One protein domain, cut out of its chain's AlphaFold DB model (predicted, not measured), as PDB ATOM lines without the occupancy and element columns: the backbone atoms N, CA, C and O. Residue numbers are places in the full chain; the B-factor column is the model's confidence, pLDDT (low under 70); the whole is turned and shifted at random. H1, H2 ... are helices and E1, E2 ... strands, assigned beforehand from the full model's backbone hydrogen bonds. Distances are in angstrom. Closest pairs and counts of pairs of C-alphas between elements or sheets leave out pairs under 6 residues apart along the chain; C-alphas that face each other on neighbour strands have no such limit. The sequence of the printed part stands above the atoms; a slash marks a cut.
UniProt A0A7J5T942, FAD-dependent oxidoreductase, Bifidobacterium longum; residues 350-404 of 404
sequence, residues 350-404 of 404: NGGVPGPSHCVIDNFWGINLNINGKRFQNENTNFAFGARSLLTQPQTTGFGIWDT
ATOM      1  N   ASN A 350      33.947 -21.031 -31.251       82.44
ATOM      2  CA  ASN A 350      33.394 -20.147 -30.249       82.44
ATOM      3  C   ASN A 350      32.014 -19.705 -30.724       82.44
ATOM      4  O   ASN A 350      31.848 -19.276 -31.863       82.44
ATOM      5  N   GLY A 351      31.025 -19.855 -29.852       74.12
ATOM      6  CA  GLY A 351      29.709 -19.264 -30.012       74.12
ATOM      7  C   GLY A 351      29.693 -17.886 -29.369       74.12
ATOM      8  O   GLY A 351      30.636 -17.481 -28.702       74.12
ATOM      9  N   GLY A 352      28.623 -17.139 -29.563       67.69
ATOM     10  CA  GLY A 352      28.454 -15.870 -28.875       67.69
ATOM     11  C   GLY A 352      27.219 -15.170 -29.391       67.69
ATOM     12  O   GLY A 352      27.016 -15.063 -30.597       67.69
ATOM     13  N   VAL A 353      26.386 -14.706 -28.471       65.06
ATOM     14  CA  VAL A 353      25.271 -13.818 -28.784       65.06
ATOM     15  C   VAL A 353      25.579 -12.500 -28.086       65.06
ATOM     16  O   VAL A 353      25.879 -12.528 -26.890       65.06
ATOM     17  N   PRO A 354      25.539 -11.351 -28.786       65.19
ATOM     18  CA  PRO A 354      25.593 -10.058 -28.122       65.19
ATOM     19  C   PRO A 354      24.508  -9.986 -27.045       65.19
ATOM     20  O   PRO A 354      23.335 -10.219 -27.325       65.19
ATOM     21  N   GLY A 355      24.898  -9.690 -25.812       70.38
ATOM     22  CA  GLY A 355      23.990  -9.684 -24.672       70.38
ATOM     23  C   GLY A 355      24.767  -9.649 -23.361       70.38
ATOM     24  O   GLY A 355      26.000  -9.646 -23.385       70.38
ATOM     25  N   PRO A 356      24.076  -9.587 -22.215       71.25
ATOM     26  CA  PRO A 356      24.770  -9.585 -20.943       71.25
ATOM     27  C   PRO A 356      25.443 -10.949 -20.695       71.25
ATOM     28  O   PRO A 356      24.977 -11.988 -21.170       71.25
ATOM     29  N   SER A 357      26.564 -10.927 -19.982       73.12
ATOM     30  CA  SER A 357      27.358 -12.089 -19.569       73.12
ATOM     31  C   SER A 357      27.953 -11.814 -18.182       73.12
ATOM     32  O   SER A 357      28.052 -10.645 -17.793       73.12
ATOM     33  N   HIS A 358      28.330 -12.843 -17.407       68.12
ATOM     34  CA  HIS A 358      28.966 -12.606 -16.100       68.12
ATOM     35  C   HIS A 358      30.469 -12.370 -16.231       68.12
ATOM     36  O   HIS A 358      31.040 -11.609 -15.449       68.12
ATOM     37  N   CYS A 359      31.117 -12.998 -17.216       69.75
ATOM     38  CA  CYS A 359      32.527 -12.772 -17.512       69.75
ATOM     39  C   CYS A 359      32.854 -12.860 -19.015       69.75
ATOM     40  O   CYS A 359      31.977 -13.052 -19.860       69.75
ATOM     41  N   VAL A 360      34.136 -12.672 -19.346       70.81
ATOM     42  CA  VAL A 360      34.671 -12.642 -20.722       70.81
ATOM     43  C   VAL A 360      34.486 -13.978 -21.447       70.81
ATOM     44  O   VAL A 360      34.317 -13.988 -22.666       70.81
ATOM     45  N   ILE A 361      34.517 -15.098 -20.717       75.62
ATOM     46  CA  ILE A 361      34.473 -16.440 -21.313       75.62
ATOM     47  C   ILE A 361      33.079 -17.071 -21.341       75.62
ATOM     48  O   ILE A 361      32.905 -18.150 -21.910       75.62
ATOM     49  N   ASP A 362      32.090 -16.412 -20.747       77.94
ATOM     50  CA  ASP A 362      30.744 -16.954 -20.622       77.94
ATOM     51  C   ASP A 362      30.012 -16.974 -21.960       77.94
ATOM     52  O   ASP A 362      30.120 -16.073 -22.795       77.94
ATOM     53  N   ASN A 363      29.192 -18.003 -22.133       81.56
ATOM     54  CA  ASN A 363      28.112 -17.973 -23.096       81.56
ATOM     55  C   ASN A 363      27.018 -16.991 -22.636       81.56
ATOM     56  O   ASN A 363      26.934 -16.608 -21.470       81.56
ATOM     57  N   PHE A 364      26.130 -16.611 -23.554       85.12
ATOM     58  CA  PHE A 364      24.952 -15.821 -23.215       85.12
ATOM     59  C   PHE A 364      24.104 -16.524 -22.133       85.12
ATOM     60  O   PHE A 364      23.570 -17.610 -22.363       85.12
ATOM     61  N   TRP A 365      23.975 -15.868 -20.974       78.56
ATOM     62  CA  TRP A 365      23.340 -16.371 -19.744       78.56
ATOM     63  C   TRP A 365      21.804 -16.402 -19.744       78.56
ATOM     64  O   TRP A 365      21.204 -17.061 -18.896       78.56
ATOM     65  N   GLY A 366      21.147 -15.683 -20.661       85.06
ATOM     66  CA  GLY A 366      19.690 -15.727 -20.787       85.06
ATOM     67  C   GLY A 366      19.222 -17.069 -21.352       85.06
ATOM     68  O   GLY A 366      20.019 -17.953 -21.652       85.06
ATOM     69  N   ILE A 367      17.915 -17.240 -21.552       89.81
ATOM     70  CA  ILE A 367      17.380 -18.513 -22.054       89.81
ATOM     71  C   ILE A 367      17.834 -18.722 -23.502       89.81
ATOM     72  O   ILE A 367      17.603 -17.874 -24.362       89.81
ATOM     73  N   ASN A 368      18.442 -19.874 -23.785       91.12
ATOM     74  CA  ASN A 368      18.898 -20.235 -25.126       91.12
ATOM     75  C   ASN A 368      17.876 -21.182 -25.776       91.12
ATOM     76  O   ASN A 368      17.700 -22.313 -25.316       91.12
ATOM     77  N   LEU A 369      17.203 -20.745 -26.847       94.00
ATOM     78  CA  LEU A 369      16.201 -21.542 -27.572       94.00
ATOM     79  C   LEU A 369      16.683 -21.922 -28.975       94.00
ATOM     80  O   LEU A 369      17.254 -21.097 -29.680       94.00
ATOM     81  N   ASN A 370      16.413 -23.151 -29.413       95.50
ATOM     82  CA  ASN A 370      16.593 -23.537 -30.816       95.50
ATOM     83  C   ASN A 370      15.426 -23.035 -31.690       95.50
ATOM     84  O   ASN A 370      14.445 -22.486 -31.182       95.50
ATOM     85  N   ILE A 371      15.487 -23.277 -33.005       96.56
ATOM     86  CA  ILE A 371      14.460 -22.825 -33.966       96.56
ATOM     87  C   ILE A 371      13.038 -23.350 -33.681       96.56
ATOM     88  O   ILE A 371      12.066 -22.804 -34.191       96.56
ATOM     89  N   ASN A 372      12.898 -24.393 -32.854       97.06
ATOM     90  CA  ASN A 372      11.610 -24.958 -32.446       97.06
ATOM     91  C   ASN A 372      11.104 -24.383 -31.106       97.06
ATOM     92  O   ASN A 372      10.150 -24.908 -30.525       97.06
ATOM     93  N   GLY A 373      11.772 -23.357 -30.567       95.94
ATOM     94  CA  GLY A 373      11.435 -22.742 -29.284       95.94
ATOM     95  C   GLY A 373      11.727 -23.636 -28.076       95.94
ATOM     96  O   GLY A 373      11.048 -23.524 -27.054       95.94
ATOM     97  N   LYS A 374      12.685 -24.569 -28.175       96.69
ATOM     98  CA  LYS A 374      13.075 -25.462 -27.070       96.69
ATOM     99  C   LYS A 374      14.444 -25.084 -26.517       96.69
ATOM    100  O   LYS A 374      15.363 -24.823 -27.290       96.69
ATOM    101  N   ARG A 375      14.575 -25.114 -25.187       95.69
ATOM    102  CA  ARG A 375      15.875 -25.047 -24.506       95.69
ATOM    103  C   ARG A 375      16.719 -26.260 -24.877       95.69
ATOM    104  O   ARG A 375      16.169 -27.354 -25.013       95.69
ATOM    105  N   PHE A 376      18.025 -26.064 -25.031       92.88
ATOM    106  CA  PHE A 376      18.920 -27.113 -25.533       92.88
ATOM    107  C   PHE A 376      20.243 -27.271 -24.773       92.88
ATOM    108  O   PHE A 376      20.996 -28.190 -25.079       92.88
ATOM    109  N   GLN A 377      20.534 -26.417 -23.790       89.56
ATOM    110  CA  GLN A 377      21.776 -26.483 -23.020       89.56
ATOM    111  C   GLN A 377      21.612 -25.905 -21.616       89.56
ATOM    112  O   GLN A 377      20.620 -25.236 -21.336       89.56
ATOM    113  N   ASN A 378      22.604 -26.158 -20.758       86.69
ATOM    114  CA  ASN A 378      22.843 -25.329 -19.582       86.69
ATOM    115  C   ASN A 378      23.425 -23.988 -20.053       86.69
ATOM    116  O   ASN A 378      24.473 -23.970 -20.697       86.69
ATOM    117  N   GLU A 379      22.737 -22.887 -19.770       85.19
ATOM    118  CA  GLU A 379      23.146 -21.551 -20.200       85.19
ATOM    119  C   GLU A 379      24.318 -20.988 -19.375       85.19
ATOM    120  O   GLU A 379      25.050 -20.137 -19.875       85.19
ATOM    121  N   ASN A 380      24.564 -21.528 -18.174       81.94
ATOM    122  CA  ASN A 380      25.769 -21.256 -17.389       81.94
ATOM    123  C   ASN A 380      26.941 -22.128 -17.887       81.94
ATOM    124  O   ASN A 380      27.236 -23.194 -17.346       81.94
ATOM    125  N   THR A 381      27.553 -21.725 -19.002       80.94
ATOM    126  CA  THR A 381      28.658 -22.442 -19.662       80.94
ATOM    127  C   THR A 381      29.573 -21.464 -20.408       80.94
ATOM    128  O   THR A 381      29.200 -20.307 -20.574       80.94
ATOM    129  N   ASN A 382      30.754 -21.889 -20.881       82.06
ATOM    130  CA  ASN A 382      31.595 -21.012 -21.714       82.06
ATOM    131  C   ASN A 382      31.110 -20.958 -23.161       82.06
ATOM    132  O   ASN A 382      30.442 -21.870 -23.659       82.06
ATOM    133  N   PHE A 383      31.529 -19.915 -23.871       83.56
ATOM    134  CA  PHE A 383      31.173 -19.706 -25.267       83.56
ATOM    135  C   PHE A 383      31.545 -20.874 -26.198       83.56
ATOM    136  O   PHE A 383      30.885 -21.063 -27.220       83.56
ATOM    137  N   ALA A 384      32.561 -21.685 -25.878       86.19
ATOM    138  CA  ALA A 384      32.999 -22.791 -26.729       86.19
ATOM    139  C   ALA A 384      32.113 -24.033 -26.545       86.19
ATOM    140  O   ALA A 384      31.653 -24.634 -27.517       86.19
ATOM    141  N   PHE A 385      31.793 -24.392 -25.301       86.38
ATOM    142  CA  PHE A 385      30.828 -25.446 -24.980       86.38
ATOM    143  C   PHE A 385      29.418 -25.067 -25.438       86.38
ATOM    144  O   PHE A 385      28.696 -25.911 -25.981       86.38
ATOM    145  N   GLY A 386      29.066 -23.784 -25.311       89.00
ATOM    146  CA  GLY A 386      27.845 -23.222 -25.875       89.00
ATOM    147  C   GLY A 386      27.766 -23.419 -27.390       89.00
ATOM    148  O   GLY A 386      26.773 -23.934 -27.908       89.00
ATOM    149  N   ALA A 387      28.856 -23.108 -28.103       89.69
ATOM    150  CA  ALA A 387      28.973 -23.359 -29.540       89.69
ATOM    151  C   ALA A 387      28.769 -24.837 -29.879       89.69
ATOM    152  O   ALA A 387      28.012 -25.171 -30.786       89.69
ATOM    153  N   ARG A 388      29.420 -25.740 -29.138       89.12
ATOM    154  CA  ARG A 388      29.310 -27.184 -29.386       89.12
ATOM    155  C   ARG A 388      27.885 -27.696 -29.208       89.12
ATOM    156  O   ARG A 388      27.436 -28.495 -30.025       89.12
ATOM    157  N   SER A 389      27.155 -27.195 -28.217       90.81
ATOM    158  CA  SER A 389      25.733 -27.515 -28.056       90.81
ATOM    159  C   SER A 389      24.896 -26.959 -29.213       90.81
ATOM    160  O   SER A 389      24.042 -27.670 -29.746       90.81
ATOM    161  N   LEU A 390      25.178 -25.728 -29.656       90.94
ATOM    162  CA  LEU A 390      24.504 -25.084 -30.786       90.94
ATOM    163  C   LEU A 390      24.690 -25.850 -32.106       90.94
ATOM    164  O   LEU A 390      23.725 -26.008 -32.851       90.94
ATOM    165  N   LEU A 391      25.888 -26.386 -32.370       91.00
ATOM    166  CA  LEU A 391      26.171 -27.160 -33.589       91.00
ATOM    167  C   LEU A 391      25.284 -28.406 -33.744       91.00
ATOM    168  O   LEU A 391      25.107 -28.907 -34.849       91.00
ATOM    169  N   THR A 392      24.712 -28.909 -32.648       91.06
ATOM    170  CA  THR A 392      23.803 -30.068 -32.670       91.06
ATOM    171  C   THR A 392      22.336 -29.693 -32.889       91.06
ATOM    172  O   THR A 392      21.481 -30.574 -33.003       91.06
ATOM    173  N   GLN A 393      22.015 -28.396 -32.927       93.81
ATOM    174  CA  GLN A 393      20.644 -27.917 -33.070       93.81
ATOM    175  C   GLN A 393      20.202 -27.881 -34.539       93.81
ATOM    176  O   GLN A 393      21.035 -27.747 -35.439       93.81
ATOM    177  N   PRO A 394      18.886 -27.965 -34.818       92.94
ATOM    178  CA  PRO A 394      18.386 -27.860 -36.183       92.94
ATOM    179  C   PRO A 394      18.849 -26.557 -36.848       92.94
ATOM    180  O   PRO A 394      18.706 -25.478 -36.274       92.94
ATOM    181  N   GLN A 395      19.390 -26.680 -38.065       90.62
ATOM    182  CA  GLN A 395      19.967 -25.574 -38.842       90.62
ATOM    183  C   GLN A 395      21.131 -24.846 -38.143       90.62
ATOM    184  O   GLN A 395      21.420 -23.704 -38.491       90.62
ATOM    185  N   THR A 396      21.778 -25.464 -37.145       89.75
ATOM    186  CA  THR A 396      22.936 -24.876 -36.443       89.75
ATOM    187  C   THR A 396      22.611 -23.484 -35.867       89.75
ATOM    188  O   THR A 396      23.458 -22.595 -35.824       89.75
ATOM    189  N   THR A 397      21.348 -23.257 -35.481       89.38
ATOM    190  CA  THR A 397      20.814 -21.922 -35.165       89.38
ATOM    191  C   THR A 397      20.107 -21.908 -33.810       89.38
ATOM    192  O   THR A 397      19.322 -22.803 -33.479       89.38
ATOM    193  N   GLY A 398      20.368 -20.854 -33.035       91.06
ATOM    194  CA  GLY A 398      19.802 -20.626 -31.712       91.06
ATOM    195  C   GLY A 398      19.594 -19.139 -31.437       91.06
ATOM    196  O   GLY A 398      20.207 -18.285 -32.076       91.06
ATOM    197  N   PHE A 399      18.711 -18.842 -30.489       90.88
ATOM    198  CA  PHE A 399      18.299 -17.496 -30.108       90.88
ATOM    199  C   PHE A 399      18.513 -17.302 -28.607       90.88
ATOM    200  O   PHE A 399      18.010 -18.091 -27.802       90.88
ATOM    201  N   GLY A 400      19.245 -16.249 -28.240       90.38
ATOM    202  CA  GLY A 400      19.320 -15.777 -26.861       90.38
ATOM    203  C   GLY A 400      18.090 -14.938 -26.525       90.38
ATOM    204  O   GLY A 400      17.765 -14.008 -27.259       90.38
ATOM    205  N   ILE A 401      17.396 -15.274 -25.439       88.69
ATOM    206  CA  ILE A 401      16.202 -14.577 -24.956       88.69
ATOM    207  C   ILE A 401      16.506 -13.964 -23.587       88.69
ATOM    208  O   ILE A 401      16.905 -14.672 -22.659       88.69
ATOM    209  N   TRP A 402      16.294 -12.658 -23.462       86.12
ATOM    210  CA  TRP A 402      16.386 -11.905 -22.212       86.12
ATOM    211  C   TRP A 402      15.291 -10.836 -22.158       86.12
ATOM    212  O   TRP A 402      14.740 -10.454 -23.194       86.12
ATOM    213  N   ASP A 403      14.954 -10.391 -20.953       82.50
ATOM    214  CA  ASP A 403      14.118  -9.219 -20.709       82.50
ATOM    215  C   ASP A 403      14.973  -7.965 -20.448       82.50
ATOM    216  O   ASP A 403      16.202  -8.011 -20.482       82.50
ATOM    217  N   THR A 404      14.310  -6.814 -20.318       77.12
ATOM    218  CA  THR A 404      14.943  -5.491 -20.162       77.12
ATOM    219  C   THR A 404      15.520  -5.244 -18.783       77.12
ATOM    220  O   THR A 404      14.796  -5.559 -17.810       77.12
TER     221      THR A 404
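What this domain is: This is residues 350 to 404 of the 404 residues of the protein "FAD-dependent oxidoreductase" of Bifidobacterium longum (UniProt A0A7J5T942). Little of this domain is regular structure: a small ribbon of two antiparallel strands, E1 and E2, lies on one side of the body and one short helix, H1, on the other, with a long loop from E1 to H1, a short one from H1 to E2, and a long stretch with no named element, residues 350 to 366, before E1. The 55 printed residues hold E1, H1 and E2 in that order, 17 residues in named elements, mixed in class. The whole is compact, with a radius of gyration of the C-alphas of 10.1 A and spans of 28 by 25 by 16 A.

Where its parts are: From Asn 350, pass residues 350 to 366, with no named element, to C-alpha 367 at (17.380, -18.513, -22.054). There E1, residues 367 to 370, begins and runs 10.1 A. H1, residues 383 to 391, runs 12.2 A. E2, residues 398 to 401, runs 9.8 A to C-alpha 401 at (16.202, -14.577, -24.956).

How they stand to each other: Look at the neighbour strands E1 and E2: they are antiparallel, with 152 degrees between their N-to-C directions, and N 399 and O 369 are 2.8 A apart, within hydrogen-bond range. The closest C-alphas of H1 and E2, Leu 390 and Gly 398, are 6.5 A apart, their one pair within 8 A. In H1 every O i to N i+4 pair is within hydrogen-bond range.

The domain as a whole: The C-alphas farthest apart, Thr 392 and Thr 404, are 29.0 A apart. The printed part has no cut; the E1 to H1 link is long. Residues 352 to 354 and 358 to 359 have pLDDT under 70.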